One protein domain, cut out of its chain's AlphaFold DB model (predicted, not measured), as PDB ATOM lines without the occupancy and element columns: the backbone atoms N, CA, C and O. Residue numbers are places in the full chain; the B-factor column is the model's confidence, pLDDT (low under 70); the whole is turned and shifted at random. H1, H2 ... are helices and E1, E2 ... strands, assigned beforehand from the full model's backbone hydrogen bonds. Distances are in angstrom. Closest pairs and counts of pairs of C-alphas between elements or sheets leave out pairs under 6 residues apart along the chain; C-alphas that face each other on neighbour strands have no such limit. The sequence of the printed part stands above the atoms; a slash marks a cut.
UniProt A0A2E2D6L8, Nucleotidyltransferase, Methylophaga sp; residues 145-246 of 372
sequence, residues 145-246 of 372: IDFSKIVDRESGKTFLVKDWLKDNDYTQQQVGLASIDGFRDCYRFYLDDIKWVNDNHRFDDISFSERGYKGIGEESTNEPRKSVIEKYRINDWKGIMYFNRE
ATOM      1  N   ILE A 145       2.999 -16.510  19.669       92.31
ATOM      2  CA  ILE A 145       4.335 -15.910  19.726       92.31
ATOM      3  C   ILE A 145       5.378 -16.643  18.861       92.31
ATOM      4  O   ILE A 145       6.248 -15.991  18.286       92.31
ATOM      5  N   ASP A 146       5.272 -17.966  18.690       91.19
ATOM      6  CA  ASP A 146       6.193 -18.756  17.856       91.19
ATOM      7  C   ASP A 146       6.006 -18.520  16.353       91.19
ATOM      8  O   ASP A 146       6.891 -18.838  15.555       91.19
ATOM      9  N   PHE A 147       4.854 -17.972  15.966       94.12
ATOM     10  CA  PHE A 147       4.502 -17.640  14.585       94.12
ATOM     11  C   PHE A 147       4.486 -16.129  14.340       94.12
ATOM     12  O   PHE A 147       4.073 -15.687  13.263       94.12
ATOM     13  N   SER A 148       4.950 -15.343  15.313       96.06
ATOM     14  CA  SER A 148       4.989 -13.890  15.234       96.06
ATOM     15  C   SER A 148       6.406 -13.381  15.001       96.06
ATOM     16  O   SER A 148       7.372 -13.820  15.630       96.06
ATOM     17  N   LYS A 149       6.523 -12.401  14.106       97.75
ATOM     18  CA  LYS A 149       7.757 -11.661  13.833       97.75
ATOM     19  C   LYS A 149       7.551 -10.187  14.125       97.75
ATOM     20  O   LYS A 149       6.460  -9.682  13.897       97.75
ATOM     21  N   ILE A 150       8.591  -9.503  14.575       97.44
ATOM     22  CA  ILE A 150       8.597  -8.053  14.761       97.44
ATOM     23  C   ILE A 150       9.600  -7.419  13.807       97.44
ATOM     24  O   ILE A 150      10.737  -7.875  13.710       97.44
ATOM     25  N   VAL A 151       9.167  -6.378  13.099       97.62
ATOM     26  CA  VAL A 151      10.066  -5.403  12.481       97.62
ATOM     27  C   VAL A 151      10.372  -4.369  13.550       97.62
ATOM     28  O   VAL A 151       9.507  -3.562  13.905       97.62
ATOM     29  N   ASP A 152      11.571  -4.467  14.104       95.94
ATOM     30  CA  ASP A 152      12.058  -3.587  15.153       95.94
ATOM     31  C   ASP A 152      12.236  -2.169  14.606       95.94
ATOM     32  O   ASP A 152      12.823  -1.965  13.541       95.94
ATOM     33  N   ARG A 153      11.689  -1.181  15.311       94.25
ATOM     34  CA  ARG A 153      11.650   0.202  14.829       94.25
ATOM     35  C   ARG A 153      13.017   0.875  14.878       94.25
ATOM     36  O   ARG A 153      13.285   1.721  14.030       94.25
ATOM     37  N   GLU A 154      13.845   0.541  15.862       91.56
ATOM     38  CA  GLU A 154      15.143   1.190  16.074       91.56
ATOM     39  C   GLU A 154      16.195   0.666  15.095       91.56
ATOM     40  O   GLU A 154      16.876   1.440  14.426       91.56
ATOM     41  N   SER A 155      16.297  -0.656  14.966       92.81
ATOM     42  CA  SER A 155      17.275  -1.307  14.092       92.81
ATOM     43  C   SER A 155      16.786  -1.521  12.657       92.81
ATOM     44  O   SER A 155      17.600  -1.800  11.774       92.81
ATOM     45  N   GLY A 156      15.472  -1.465  12.413       93.06
ATOM     46  CA  GLY A 156      14.850  -1.807  11.129       93.06
ATOM     47  C   GLY A 156      14.904  -3.299  10.774       93.06
ATOM     48  O   GLY A 156      14.470  -3.695   9.691       93.06
ATOM     49  N   LYS A 157      15.454  -4.148  11.652       95.81
ATOM     50  CA  LYS A 157      15.628  -5.586  11.413       95.81
ATOM     51  C   LYS A 157      14.376  -6.367  11.804       95.81
ATOM     52  O   LYS A 157      13.551  -5.920  12.594       95.81
ATOM     53  N   THR A 158      14.236  -7.562  11.235       97.06
ATOM     54  CA  THR A 158      13.144  -8.484  11.573       97.06
ATOM     55  C   THR A 158      13.630  -9.577  12.513       97.06
ATOM     56  O   THR A 158      14.621 -10.243  12.217       97.06
ATOM     57  N   PHE A 159      12.883  -9.818  13.585       96.50
ATOM     58  CA  PHE A 159      13.174 -10.846  14.583       96.50
ATOM     59  C   PHE A 159      11.949 -11.725  14.837       96.50
ATOM     60  O   PHE A 159      10.814 -11.302  14.604       96.50
ATOM     61  N   LEU A 160      12.154 -12.948  15.332       96.88
ATOM     62  CA  LEU A 160      11.065 -13.671  15.994       96.88
ATOM     63  C   LEU A 160      10.721 -12.927  17.283       96.88
ATOM     64  O   LEU A 160      11.618 -12.528  18.020       96.88
ATOM     65  N   VAL A 161       9.429 -12.755  17.568       95.81
ATOM     66  CA  VAL A 161       9.001 -11.957  18.731       95.81
ATOM     67  C   VAL A 161       9.538 -12.533  20.038       95.81
ATOM     68  O   VAL A 161       9.960 -11.774  20.900       95.81
ATOM     69  N   LYS A 162       9.573 -13.863  20.176       94.00
ATOM     70  CA  LYS A 162      10.136 -14.517  21.365       94.00
ATOM     71  C   LYS A 162      11.617 -14.210  21.588       94.00
ATOM     72  O   LYS A 162      12.017 -14.012  22.728       94.00
ATOM     73  N   ASP A 163      12.399 -14.156  20.511       95.19
ATOM     74  CA  ASP A 163      13.837 -13.900  20.588       95.19
ATOM     75  C   ASP A 163      14.058 -12.417  20.882       95.19
ATOM     76  O   ASP A 163      14.791 -12.079  21.798       95.19
ATOM     77  N   TRP A 164      13.312 -11.535  20.207       95.62
ATOM     78  CA  TRP A 164      13.356 -10.096  20.461       95.62
ATOM     79  C   TRP A 164      12.980  -9.744  21.904       95.62
ATOM     80  O   TRP A 164      13.664  -8.951  22.539       95.62
ATOM     81  N   LEU A 165      11.917 -10.346  22.446       93.06
ATOM     82  CA  LEU A 165      11.514 -10.146  23.838       93.06
ATOM     83  C   LEU A 165      12.600 -10.617  24.806       93.06
ATOM     84  O   LEU A 165      12.931  -9.895  25.740       93.06
ATOM     85  N   LYS A 166      13.177 -11.796  24.551       92.19
ATOM     86  CA  LYS A 166      14.259 -12.357  25.361       92.19
ATOM     87  C   LYS A 166      15.505 -11.470  25.342       92.19
ATOM     88  O   LYS A 166      16.055 -11.202  26.400       92.19
ATOM     89  N   ASP A 167      15.919 -11.006  24.168       91.56
ATOM     90  CA  ASP A 167      17.113 -10.169  23.990       91.56
ATOM     91  C   ASP A 167      16.952  -8.771  24.610       91.56
ATOM     92  O   ASP A 167      17.945  -8.096  24.869       91.56
ATOM     93  N   ASN A 168      15.711  -8.340  24.857       88.56
ATOM     94  CA  ASN A 168      15.382  -7.063  25.489       88.56
ATOM     95  C   ASN A 168      14.842  -7.221  26.928       88.56
ATOM     96  O   ASN A 168      14.326  -6.256  27.483       88.56
ATOM     97  N   ASP A 169      14.936  -8.409  27.536       88.06
ATOM     98  CA  ASP A 169      14.496  -8.699  28.914       88.06
ATOM     99  C   ASP A 169      13.000  -8.444  29.212       88.06
ATOM    100  O   ASP A 169      12.608  -8.130  30.344       88.06
ATOM    101  N   TYR A 170      12.141  -8.650  28.210       88.69
ATOM    102  CA  TYR A 170      10.685  -8.554  28.327       88.69
ATOM    103  C   TYR A 170       9.992  -9.913  28.220       88.69
ATOM    104  O   TYR A 170      10.475 -10.868  27.611       88.69
ATOM    105  N   THR A 171       8.787  -9.984  28.778       88.50
ATOM    106  CA  THR A 171       7.885 -11.134  28.649       88.50
ATOM    107  C   THR A 171       6.693 -10.804  27.757       88.50
ATOM    108  O   THR A 171       6.332  -9.643  27.562       88.50
ATOM    109  N   GLN A 172       6.033 -11.835  27.221       90.19
ATOM    110  CA  GLN A 172       4.886 -11.629  26.334       90.19
ATOM    111  C   GLN A 172       3.700 -10.944  27.022       90.19
ATOM    112  O   GLN A 172       2.891 -10.331  26.335       90.19
ATOM    113  N   GLN A 173       3.583 -11.047  28.349       89.12
ATOM    114  CA  GLN A 173       2.528 -10.431  29.158       89.12
ATOM    115  C   GLN A 173       2.649  -8.902  29.177       89.12
ATOM    116  O   GLN A 173       1.641  -8.208  29.242       89.12
ATOM    117  N   GLN A 174       3.865  -8.377  29.018       89.25
ATOM    118  CA  GLN A 174       4.156  -6.940  29.003       89.25
ATOM    119  C   GLN A 174       3.911  -6.291  27.635       89.25
ATOM    120  O   GLN A 174       4.261  -5.131  27.424       89.25
ATOM    121  N   VAL A 175       3.346  -7.026  26.676       91.88
ATOM    122  CA  VAL A 175       3.153  -6.541  25.309       91.88
ATOM    123  C   VAL A 175       1.755  -5.968  25.122       91.88
ATOM    124  O   VAL A 175       0.740  -6.617  25.376       91.88
ATOM    125  N   GLY A 176       1.702  -4.750  24.595       93.19
ATOM    126  CA  GLY A 176       0.492  -4.122  24.093       93.19
ATOM    127  C   GLY A 176       0.416  -4.237  22.577       93.19
ATOM    128  O   GLY A 176       1.329  -3.805  21.880       93.19
ATOM    129  N   LEU A 177      -0.679  -4.785  22.046       95.44
ATOM    130  CA  LEU A 177      -0.905  -4.846  20.600       95.44
ATOM    131  C   LEU A 177      -2.070  -3.952  20.189       95.44
ATOM    132  O   LEU A 177      -3.164  -4.058  20.746       95.44
ATOM    133  N   ALA A 178      -1.868  -3.132  19.159       94.88
ATOM    134  CA  ALA A 178      -2.936  -2.373  18.511       94.88
ATOM    135  C   ALA A 178      -2.998  -2.694  17.017       94.88
ATOM    136  O   ALA A 178      -1.972  -2.719  16.341       94.88
ATOM    137  N   SER A 179      -4.197  -2.928  16.483       93.38
ATOM    138  CA  SER A 179      -4.377  -3.204  15.053       93.38
ATOM    139  C   SER A 179      -3.941  -2.024  14.185       93.38
ATOM    140  O   SER A 179      -4.115  -0.862  14.558       93.38
ATOM    141  N   ILE A 180      -3.395  -2.339  13.015       94.31
ATOM    142  CA  ILE A 180      -3.074  -1.356  11.983       94.31
ATOM    143  C   ILE A 180      -4.182  -1.410  10.934       94.31
ATOM    144  O   ILE A 180      -4.459  -2.467  10.371       94.31
ATOM    145  N   ASP A 181      -4.838  -0.275  10.700       93.00
ATOM    146  CA  ASP A 181      -5.912  -0.190   9.714       93.00
ATOM    147  C   ASP A 181      -5.391  -0.506   8.305       93.00
ATOM    148  O   ASP A 181      -4.314  -0.053   7.926       93.00
ATOM    149  N   GLY A 182      -6.123  -1.333   7.558       93.12
ATOM    150  CA  GLY A 182      -5.713  -1.820   6.235       93.12
ATOM    151  C   GLY A 182      -4.625  -2.909   6.214       93.12
ATOM    152  O   GLY A 182      -4.349  -3.450   5.146       93.12
ATOM    153  N   PHE A 183      -4.037  -3.292   7.355       93.81
ATOM    154  CA  PHE A 183      -2.984  -4.317   7.417       93.81
ATOM    155  C   PHE A 183      -3.431  -5.530   8.239       93.81
ATOM    156  O   PHE A 183      -3.396  -5.543   9.471       93.81
ATOM    157  N   ARG A 184      -3.843  -6.586   7.534       92.94
ATOM    158  CA  ARG A 184      -4.280  -7.844   8.145       92.94
ATOM    159  C   ARG A 184      -3.128  -8.527   8.890       92.94
ATOM    160  O   ARG A 184      -2.023  -8.620   8.371       92.94
ATOM    161  N   ASP A 185      -3.429  -9.041  10.086       94.75
ATOM    162  CA  ASP A 185      -2.499  -9.780  10.953       94.75
ATOM    163  C   ASP A 185      -1.224  -8.992  11.339       94.75
ATOM    164  O   ASP A 185      -0.248  -9.569  11.824       94.75
ATOM    165  N   CYS A 186      -1.266  -7.664  11.186       96.25
ATOM    166  CA  CYS A 186      -0.223  -6.738  11.607       96.25
ATOM    167  C   CYS A 186      -0.695  -5.864  12.774       96.25
ATOM    168  O   CYS A 186      -1.821  -5.355  12.803       96.25
ATOM    169  N   TYR A 187       0.201  -5.651  13.732       96.75
ATOM    170  CA  TYR A 187      -0.091  -4.957  14.977       96.75
ATOM    171  C   TYR A 187       1.056  -4.015  15.334       96.75
ATOM    172  O   TYR A 187       2.222  -4.393  15.248       96.75
ATOM    173  N   ARG A 188       0.743  -2.796  15.775       96.94
ATOM    174  CA  ARG A 188       1.722  -1.956  16.473       96.94
ATOM    175  C   ARG A 188       2.049  -2.617  17.804       96.94
ATOM    176  O   ARG A 188       1.133  -2.978  18.545       96.94
ATOM    177  N   PHE A 189       3.339  -2.778  18.063       95.94
ATOM    178  CA  PHE A 189       3.882  -3.468  19.220       95.94
ATOM    179  C   PHE A 189       4.358  -2.444  20.254       95.94
ATOM    180  O   PHE A 189       5.248  -1.641  19.971       95.94
ATOM    181  N   TYR A 190       3.758  -2.469  21.438       93.88
ATOM    182  CA  TYR A 190       4.067  -1.604  22.574       93.88
ATOM    183  C   TYR A 190       4.588  -2.445  23.733       93.88
ATOM    184  O   TYR A 190       4.198  -3.602  23.882       93.88
ATOM    185  N   LEU A 191       5.419  -1.841  24.574       89.56
ATOM    186  CA  LEU A 191       5.912  -2.459  25.797       89.56
ATOM    187  C   LEU A 191       5.406  -1.723  27.030       89.56
ATOM    188  O   LEU A 191       5.166  -0.509  26.999       89.56
ATOM    189  N   ASP A 192       5.207  -2.498  28.088       82.94
ATOM    190  CA  ASP A 192       5.021  -1.999  29.438       82.94
ATOM    191  C   ASP A 192       6.386  -1.944  30.145       82.94
ATOM    192  O   ASP A 192       6.880  -2.937  30.687       82.94
ATOM    193  N   ASP A 193       7.028  -0.774  30.074       69.31
ATOM    194  CA  ASP A 193       8.422  -0.544  30.485       69.31
ATOM    195  C   ASP A 193       8.611  -0.417  32.017       69.31
ATOM    196  O   ASP A 193       9.637   0.084  32.478       69.31
ATOM    197  N   ILE A 194       7.639  -0.848  32.835       60.28
ATOM    198  CA  ILE A 194       7.623  -0.635  34.302       60.28
ATOM    199  C   ILE A 194       8.872  -1.191  35.010       60.28
ATOM    200  O   ILE A 194       9.270  -0.675  36.053       60.28
ATOM    201  N   LYS A 195       9.565  -2.169  34.414       48.78
ATOM    202  CA  LYS A 195      10.802  -2.730  34.974       48.78
ATOM    203  C   LYS A 195      11.975  -1.730  34.995       48.78
ATOM    204  O   LYS A 195      12.708  -1.701  35.972       48.78
ATOM    205  N   TRP A 196      12.111  -0.845  33.997       50.81
ATOM    206  CA  TRP A 196      13.193   0.161  33.981       50.81
ATOM    207  C   TRP A 196      13.028   1.227  35.074       50.81
ATOM    208  O   TRP A 196      14.004   1.829  35.521       50.81
ATOM    209  N   VAL A 197      11.790   1.479  35.500       53.22
ATOM    210  CA  VAL A 197      11.489   2.525  36.480       53.22
ATOM    211  C   VAL A 197      11.756   2.051  37.908       53.22
ATOM    212  O   VAL A 197      12.334   2.809  38.677       53.22
ATOM    213  N   ASN A 198      11.426   0.798  38.240       49.16
ATOM    214  CA  ASN A 198      11.659   0.243  39.580       49.16
ATOM    215  C   ASN A 198      13.149  -0.007  39.896       49.16
ATOM    216  O   ASN A 198      13.530   0.045  41.059       49.16
ATOM    217  N   ASP A 199      13.998  -0.229  38.884       51.53
ATOM    218  CA  ASP A 199      15.454  -0.391  39.070       51.53
ATOM    219  C   ASP A 199      16.201   0.960  39.161       51.53
ATOM    220  O   ASP A 199      17.381   1.015  39.514       51.53
ATOM    221  N   ASN A 200      15.525   2.076  38.861       54.00
ATOM    222  CA  ASN A 200      16.060   3.425  39.015       54.00
ATOM    223  C   ASN A 200      15.514   4.063  40.301       54.00
ATOM    224  O   ASN A 200      14.452   4.683  40.279       54.00
ATOM    225  N   HIS A 201      16.312   4.046  41.378       55.81
ATOM    226  CA  HIS A 201      16.051   4.682  42.692       55.81
ATOM    227  C   HIS A 201      15.737   6.199  42.670       55.81
ATOM    228  O   HIS A 201      15.675   6.866  43.699       55.81
ATOM    229  N   ARG A 202      15.599   6.805  41.487       54.09
ATOM    230  CA  ARG A 202      15.197   8.200  41.288       54.09
ATOM    231  C   ARG A 202      13.683   8.415  41.345       54.09
ATOM    232  O   ARG A 202      13.266   9.571  41.333       54.09
ATOM    233  N   PHE A 203      12.883   7.349  41.374       55.12
ATOM    234  CA  PHE A 203      11.422   7.421  41.265       55.12
ATOM    235  C   PHE A 203      10.681   6.600  42.338       55.12
ATOM    236  O   PHE A 203       9.516   6.271  42.138       55.12
ATOM    237  N   ASP A 204      11.330   6.321  43.477       56.12
ATOM    238  CA  ASP A 204      10.808   5.479  44.573       56.12
ATOM    239  C   ASP A 204       9.451   5.954  45.150       56.12
ATOM    240  O   ASP A 204       8.694   5.152  45.691       56.12
ATOM    241  N   ASP A 205       9.101   7.235  44.976       52.31
ATOM    242  CA  ASP A 205       7.833   7.824  45.437       52.31
ATOM    243  C   ASP A 205       6.665   7.678  44.433       52.31
ATOM    244  O   ASP A 205       5.549   8.132  44.701       52.31
ATOM    245  N   ILE A 206       6.890   7.076  43.256       50.16
ATOM    246  CA  ILE A 206       5.872   6.929  42.205       50.16
ATOM    247  C   ILE A 206       5.497   5.454  42.049       50.16
ATOM    248  O   ILE A 206       6.208   4.676  41.418       50.16
ATOM    249  N   SER A 207       4.317   5.066  42.545       47.50
ATOM    250  CA  SER A 207       3.749   3.755  42.223       47.50
ATOM    251  C   SER A 207       3.243   3.753  40.777       47.50
ATOM    252  O   SER A 207       2.164   4.282  40.487       47.50
ATOM    253  N   PHE A 208       3.992   3.155  39.854       52.34
ATOM    254  CA  PHE A 208       3.450   2.822  38.540       52.34
ATOM    255  C   PHE A 208       2.572   1.577  38.682       52.34
ATOM    256  O   PHE A 208       3.065   0.484  38.944       52.34
ATOM    257  N   SER A 209       1.255   1.737  38.533       52.34
ATOM    258  CA  SER A 209       0.362   0.591  38.352       52.34
ATOM    259  C   SER A 209       0.749  -0.135  37.064       52.34
ATOM    260  O   SER A 209       0.922   0.535  36.041       52.34
ATOM    261  N   GLU A 210       0.842  -1.469  37.094       57.06
ATOM    262  CA  GLU A 210       0.896  -2.297  35.879       57.06
ATOM    263  C   GLU A 210      -0.126  -1.767  34.867       57.06
ATOM    264  O   GLU A 210      -1.298  -1.584  35.213       57.06
ATOM    265  N   ARG A 211       0.284  -1.471  33.623       63.91
ATOM    266  CA  ARG A 211      -0.613  -0.807  32.653       63.91
ATOM    267  C   ARG A 211      -1.735  -1.724  32.168       63.91
ATOM    268  O   ARG A 211      -2.597  -1.309  31.396       63.91
ATOM    269  N   GLY A 212      -1.726  -2.987  32.598       70.88
ATOM    270  CA  GLY A 212      -2.761  -3.965  32.290       70.88
ATOM    271  C   GLY A 212      -2.781  -4.361  30.815       70.88
ATOM    272  O   GLY A 212      -3.840  -4.703  30.279       70.88
ATOM    273  N   TYR A 213      -1.632  -4.294  30.129       86.75
ATOM    274  CA  TYR A 213      -1.510  -4.857  28.788       86.75
ATOM    275  C   TYR A 213      -1.866  -6.345  28.809       86.75
ATOM    276  O   TYR A 213      -1.535  -7.085  29.729       86.75
ATOM    277  N   LYS A 214      -2.591  -6.786  27.778       86.31
ATOM    278  CA  LYS A 214      -3.162  -8.139  27.717       86.31
ATOM    279  C   LYS A 214      -2.175  -9.200  27.220       86.31
ATOM    280  O   LYS A 214      -2.550 -10.369  27.101       86.31
ATOM    281  N   GLY A 215      -0.955  -8.788  26.888       89.25
ATOM    282  CA  GLY A 215       0.046  -9.603  26.221       89.25
ATOM    283  C   GLY A 215      -0.318  -9.995  24.789       89.25
ATOM    284  O   GLY A 215      -1.280  -9.498  24.203       89.25
ATOM    285  N   ILE A 216       0.467 -10.912  24.215       90.06
ATOM    286  CA  ILE A 216       0.295 -11.377  22.827       90.06
ATOM    287  C   ILE A 216      -0.819 -12.422  22.715       90.06
ATOM    288  O   ILE A 216      -1.640 -12.341  21.804       90.06
ATOM    289  N   GLY A 217      -0.875 -13.395  23.623       83.88
ATOM    290  CA  GLY A 217      -1.860 -14.476  23.608       83.88
ATOM    291  C   GLY A 217      -1.816 -15.297  24.895       83.88
ATOM    292  O   GLY A 217      -0.853 -15.225  25.650       83.88
ATOM    293  N   GLU A 218      -2.876 -16.059  25.148       75.56
ATOM    294  CA  GLU A 218      -2.916 -17.087  26.200       75.56
ATOM    295  C   GLU A 218      -2.860 -18.476  25.557       75.56
ATOM    296  O   GLU A 218      -3.146 -18.622  24.357       75.56
ATOM    297  N   GLU A 219      -2.548 -19.504  26.355       66.19
ATOM    298  CA  GLU A 219      -2.680 -20.892  25.913       66.19
ATOM    299  C   GLU A 219      -4.070 -21.094  25.298       66.19
ATOM    300  O   GLU A 219      -5.083 -20.708  25.876       66.19
ATOM    301  N   SER A 220      -4.124 -21.695  24.106       63.22
ATOM    302  CA  SER A 220      -5.351 -21.980  23.336       63.22
ATOM    303  C   SER A 220      -6.051 -20.812  22.623       63.22
ATOM    304  O   SER A 220      -7.041 -21.050  21.925       63.22
ATOM    305  N   THR A 221      -5.522 -19.589  22.686       77.56
ATOM    306  CA  THR A 221      -6.051 -18.477  21.877       77.56
ATOM    307  C   THR A 221      -5.709 -18.636  20.390       77.56
ATOM    308  O   THR A 221      -4.645 -19.131  20.025       77.56
ATOM    309  N   ASN A 222      -6.627 -18.239  19.503       84.25
ATOM    310  CA  ASN A 222      -6.418 -18.310  18.047       84.25
ATOM    311  C   ASN A 222      -6.075 -16.959  17.409       84.25
ATOM    312  O   ASN A 222      -5.785 -16.901  16.214       84.25
ATOM    313  N   GLU A 223      -6.129 -15.882  18.192       88.19
ATOM    314  CA  GLU A 223      -5.892 -14.520  17.731       88.19
ATOM    315  C   GLU A 223      -5.044 -13.739  18.734       88.19
ATOM    316  O   GLU A 223      -5.236 -13.914  19.942       88.19
ATOM    317  N   PRO A 224      -4.151 -12.848  18.263       91.81
ATOM    318  CA  PRO A 224      -3.417 -11.959  19.146       91.81
ATOM    319  C   PRO A 224      -4.353 -11.053  19.956       91.81
ATOM    320  O   PRO A 224      -5.292 -10.459  19.411       91.81
ATOM    321  N   ARG A 225      -4.090 -10.911  21.257       92.44
ATOM    322  CA  ARG A 225      -4.894 -10.072  22.155       92.44
ATOM    323  C   ARG A 225      -4.552  -8.601  21.952       92.44
ATOM    324  O   ARG A 225      -3.393  -8.209  21.952       92.44
ATOM    325  N   LYS A 226      -5.582  -7.767  21.799       91.94
ATOM    326  CA  LYS A 226      -5.422  -6.316  21.625       91.94
ATOM    327  C   LYS A 226      -5.497  -5.605  22.970       91.94
ATOM    328  O   LYS A 226      -6.443  -5.826  23.738       91.94
ATOM    329  N   SER A 227      -4.541  -4.721  23.211       90.62
ATOM    330  CA  SER A 227      -4.491  -3.863  24.394       90.62
ATOM    331  C   SER A 227      -5.074  -2.489  24.080       90.62
ATOM    332  O   SER A 227      -5.077  -2.040  22.932       90.62
ATOM    333  N   VAL A 228      -5.591  -1.820  25.107       87.94
ATOM    334  CA  VAL A 228      -5.928  -0.397  25.013       87.94
ATOM    335  C   VAL A 228      -4.619   0.380  25.120       87.94
ATOM    336  O   VAL A 228      -3.846   0.122  26.034       87.94
ATOM    337  N   ILE A 229      -4.365   1.288  24.176       87.69
ATOM    338  CA  ILE A 229      -3.158   2.123  24.153       87.69
ATOM    339  C   ILE A 229      -3.552   3.555  24.490       87.69
ATOM    340  O   ILE A 229      -4.467   4.114  23.876       87.69
ATOM    341  N   GLU A 230      -2.871   4.164  25.453       83.31
ATOM    342  CA  GLU A 230      -3.155   5.535  25.847       83.31
ATOM    343  C   GLU A 230      -2.765   6.523  24.740       83.31
ATOM    344  O   GLU A 230      -1.734   6.389  24.077       83.31
ATOM    345  N   LYS A 231      -3.575   7.575  24.560       82.06
ATOM    346  CA  LYS A 231      -3.408   8.546  23.462       82.06
ATOM    347  C   LYS A 231      -2.011   9.175  23.414       82.06
ATOM    348  O   LYS A 231      -1.488   9.397  22.327       82.06
ATOM    349  N   TYR A 232      -1.397   9.434  24.569       80.00
ATOM    350  CA  TYR A 232      -0.069  10.049  24.655       80.00
ATOM    351  C   TYR A 232       1.076   9.091  24.269       80.00
ATOM    352  O   TYR A 232       2.160   9.551  23.925       80.00
ATOM    353  N   ARG A 233       0.837   7.769  24.261       80.56
ATOM    354  CA  ARG A 233       1.801   6.723  23.865       80.56
ATOM    355  C   ARG A 233       1.629   6.266  22.422       80.56
ATOM    356  O   ARG A 233       2.359   5.387  21.986       80.56
ATOM    357  N   ILE A 234       0.711   6.854  21.650       82.88
ATOM    358  CA  ILE A 234       0.395   6.378  20.293       82.88
ATOM    359  C   ILE A 234       1.632   6.277  19.383       82.88
ATOM    360  O   ILE A 234       1.705   5.375  18.547       82.88
ATOM    361  N   ASN A 235       2.635   7.134  19.613       86.25
ATOM    362  CA  ASN A 235       3.899   7.181  18.878       86.25
ATOM    363  C   ASN A 235       5.057   6.401  19.532       86.25
ATOM    364  O   ASN A 235       6.149   6.412  18.974       86.25
ATOM    365  N   ASP A 236       4.843   5.718  20.658       88.62
ATOM    366  CA  ASP A 236       5.862   4.971  21.426       88.62
ATOM    367  C   ASP A 236       5.783   3.451  21.191       88.62
ATOM    368  O   ASP A 236       5.943   2.624  22.085       88.62
ATOM    369  N   TRP A 237       5.455   3.057  19.963       93.31
ATOM    370  CA  TRP A 237       5.535   1.661  19.543       93.31
ATOM    371  C   TRP A 237       6.994   1.298  19.229       93.31
ATOM    372  O   TRP A 237       7.721   2.094  18.622       93.31
ATOM    373  N   LYS A 238       7.400   0.085  19.619       94.31
ATOM    374  CA  LYS A 238       8.750  -0.477  19.433       94.31
ATOM    375  C   LYS A 238       8.929  -1.197  18.101       94.31
ATOM    376  O   LYS A 238      10.044  -1.362  17.632       94.31
ATOM    377  N   GLY A 239       7.835  -1.587  17.459       96.31
ATOM    378  CA  GLY A 239       7.886  -2.210  16.142       96.31
ATOM    379  C   GLY A 239       6.514  -2.545  15.578       96.31
ATOM    380  O   GLY A 239       5.477  -2.264  16.189       96.31
ATOM    381  N   ILE A 240       6.518  -3.160  14.401       97.56
ATOM    382  CA  ILE A 240       5.324  -3.767  13.806       97.56
ATOM    383  C   ILE A 240       5.451  -5.276  13.941       97.56
ATOM    384  O   ILE A 240       6.383  -5.876  13.410       97.56
ATOM    385  N   MET A 241       4.500  -5.890  14.636       97.50
ATOM    386  CA  MET A 241       4.385  -7.336  14.731       97.50
ATOM    387  C   MET A 241       3.514  -7.871  13.597       97.50
ATOM    388  O   MET A 241       2.382  -7.425  13.436       97.50
ATOM    389  N   TYR A 242       4.008  -8.867  12.872       97.44
ATOM    390  CA  TYR A 242       3.242  -9.697  11.949       97.44
ATOM    391  C   TYR A 242       3.013 -11.082  12.556       97.44
ATOM    392  O   TYR A 242       3.968 -11.731  12.987       97.44
ATOM    393  N   PHE A 243       1.767 -11.551  12.550       96.31
ATOM    394  CA  PHE A 243       1.385 -12.895  12.977       96.31
ATOM    395  C   PHE A 243       1.080 -13.785  11.764       96.31
ATOM    396  O   PHE A 243       0.115 -13.556  11.035       96.31
ATOM    397  N   ASN A 244       1.859 -14.852  11.564       95.31
ATOM    398  CA  ASN A 244       1.588 -15.827  10.508       95.31
ATOM    399  C   ASN A 244       0.454 -16.785  10.919       95.31
ATOM    400  O   ASN A 244       0.679 -17.922  11.349       95.31
ATOM    401  N   ARG A 245      -0.784 -16.310  10.764       92.38
ATOM    402  CA  ARG A 245      -2.005 -17.045  11.111       92.38
ATOM    403  C   ARG A 245      -2.141 -18.375  10.371       92.38
ATOM    404  O   ARG A 245      -2.618 -19.349  10.949       92.38
ATOM    405  N   GLU A 246      -1.738 -18.430   9.105       91.44
ATOM    406  CA  GLU A 246      -1.846 -19.639   8.279       91.44
ATOM    407  C   GLU A 246      -0.931 -20.754   8.795       91.44
ATOM    408  O   GLU A 246      -1.372 -21.895   8.976       91.44
TER     409      GLU A 246
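This is residues 145 to 246 of the 372 residues of the protein "Nucleotidyltransferase" of Methylophaga sp (UniProt A0A2E2D6L8). With little regular structure, one strongly twisted antiparallel sheet, E2-E1-E5-E4-E3, curls round the short helix H1; residues 199 to 205, beyond H2, stick out. The printed part has 102 residues, 40 of them in two named helices and five strands, E1-E2-H1-E3-E4-H2-E5, class mixed. It is compact, radius of gyration of the C-alphas 14.0 A, spanning 47 by 28 by 25 A.

E5, residues 239 to 243, is antiparallel to E1, residues 148 to 152; N 151 and O 240, 2.8 A apart, are within hydrogen-bond range. H1, residues 161 to 167, is on the sheet; its closest C-alphas with E1, 161 and 149, are 5.1 A apart. H2, residues 194 to 198, is not on it. Both helices have every O i to N i+4 pair within hydrogen-bond range.

E2 is residues 158 to 160, E3 175 to 180, E4 183 to 191, 20.5 A long. C-alpha 148 is at (4.989, -13.890, 15.234), C-alpha 243 at (1.385, -12.895, 12.977).

The farthest C-alphas, 205 and 246, are 47.2 A apart; the printed part has no cut. The link H2 to E5 is long; pLDDT is under 70 at residues 193 to 211 and 219 to 220.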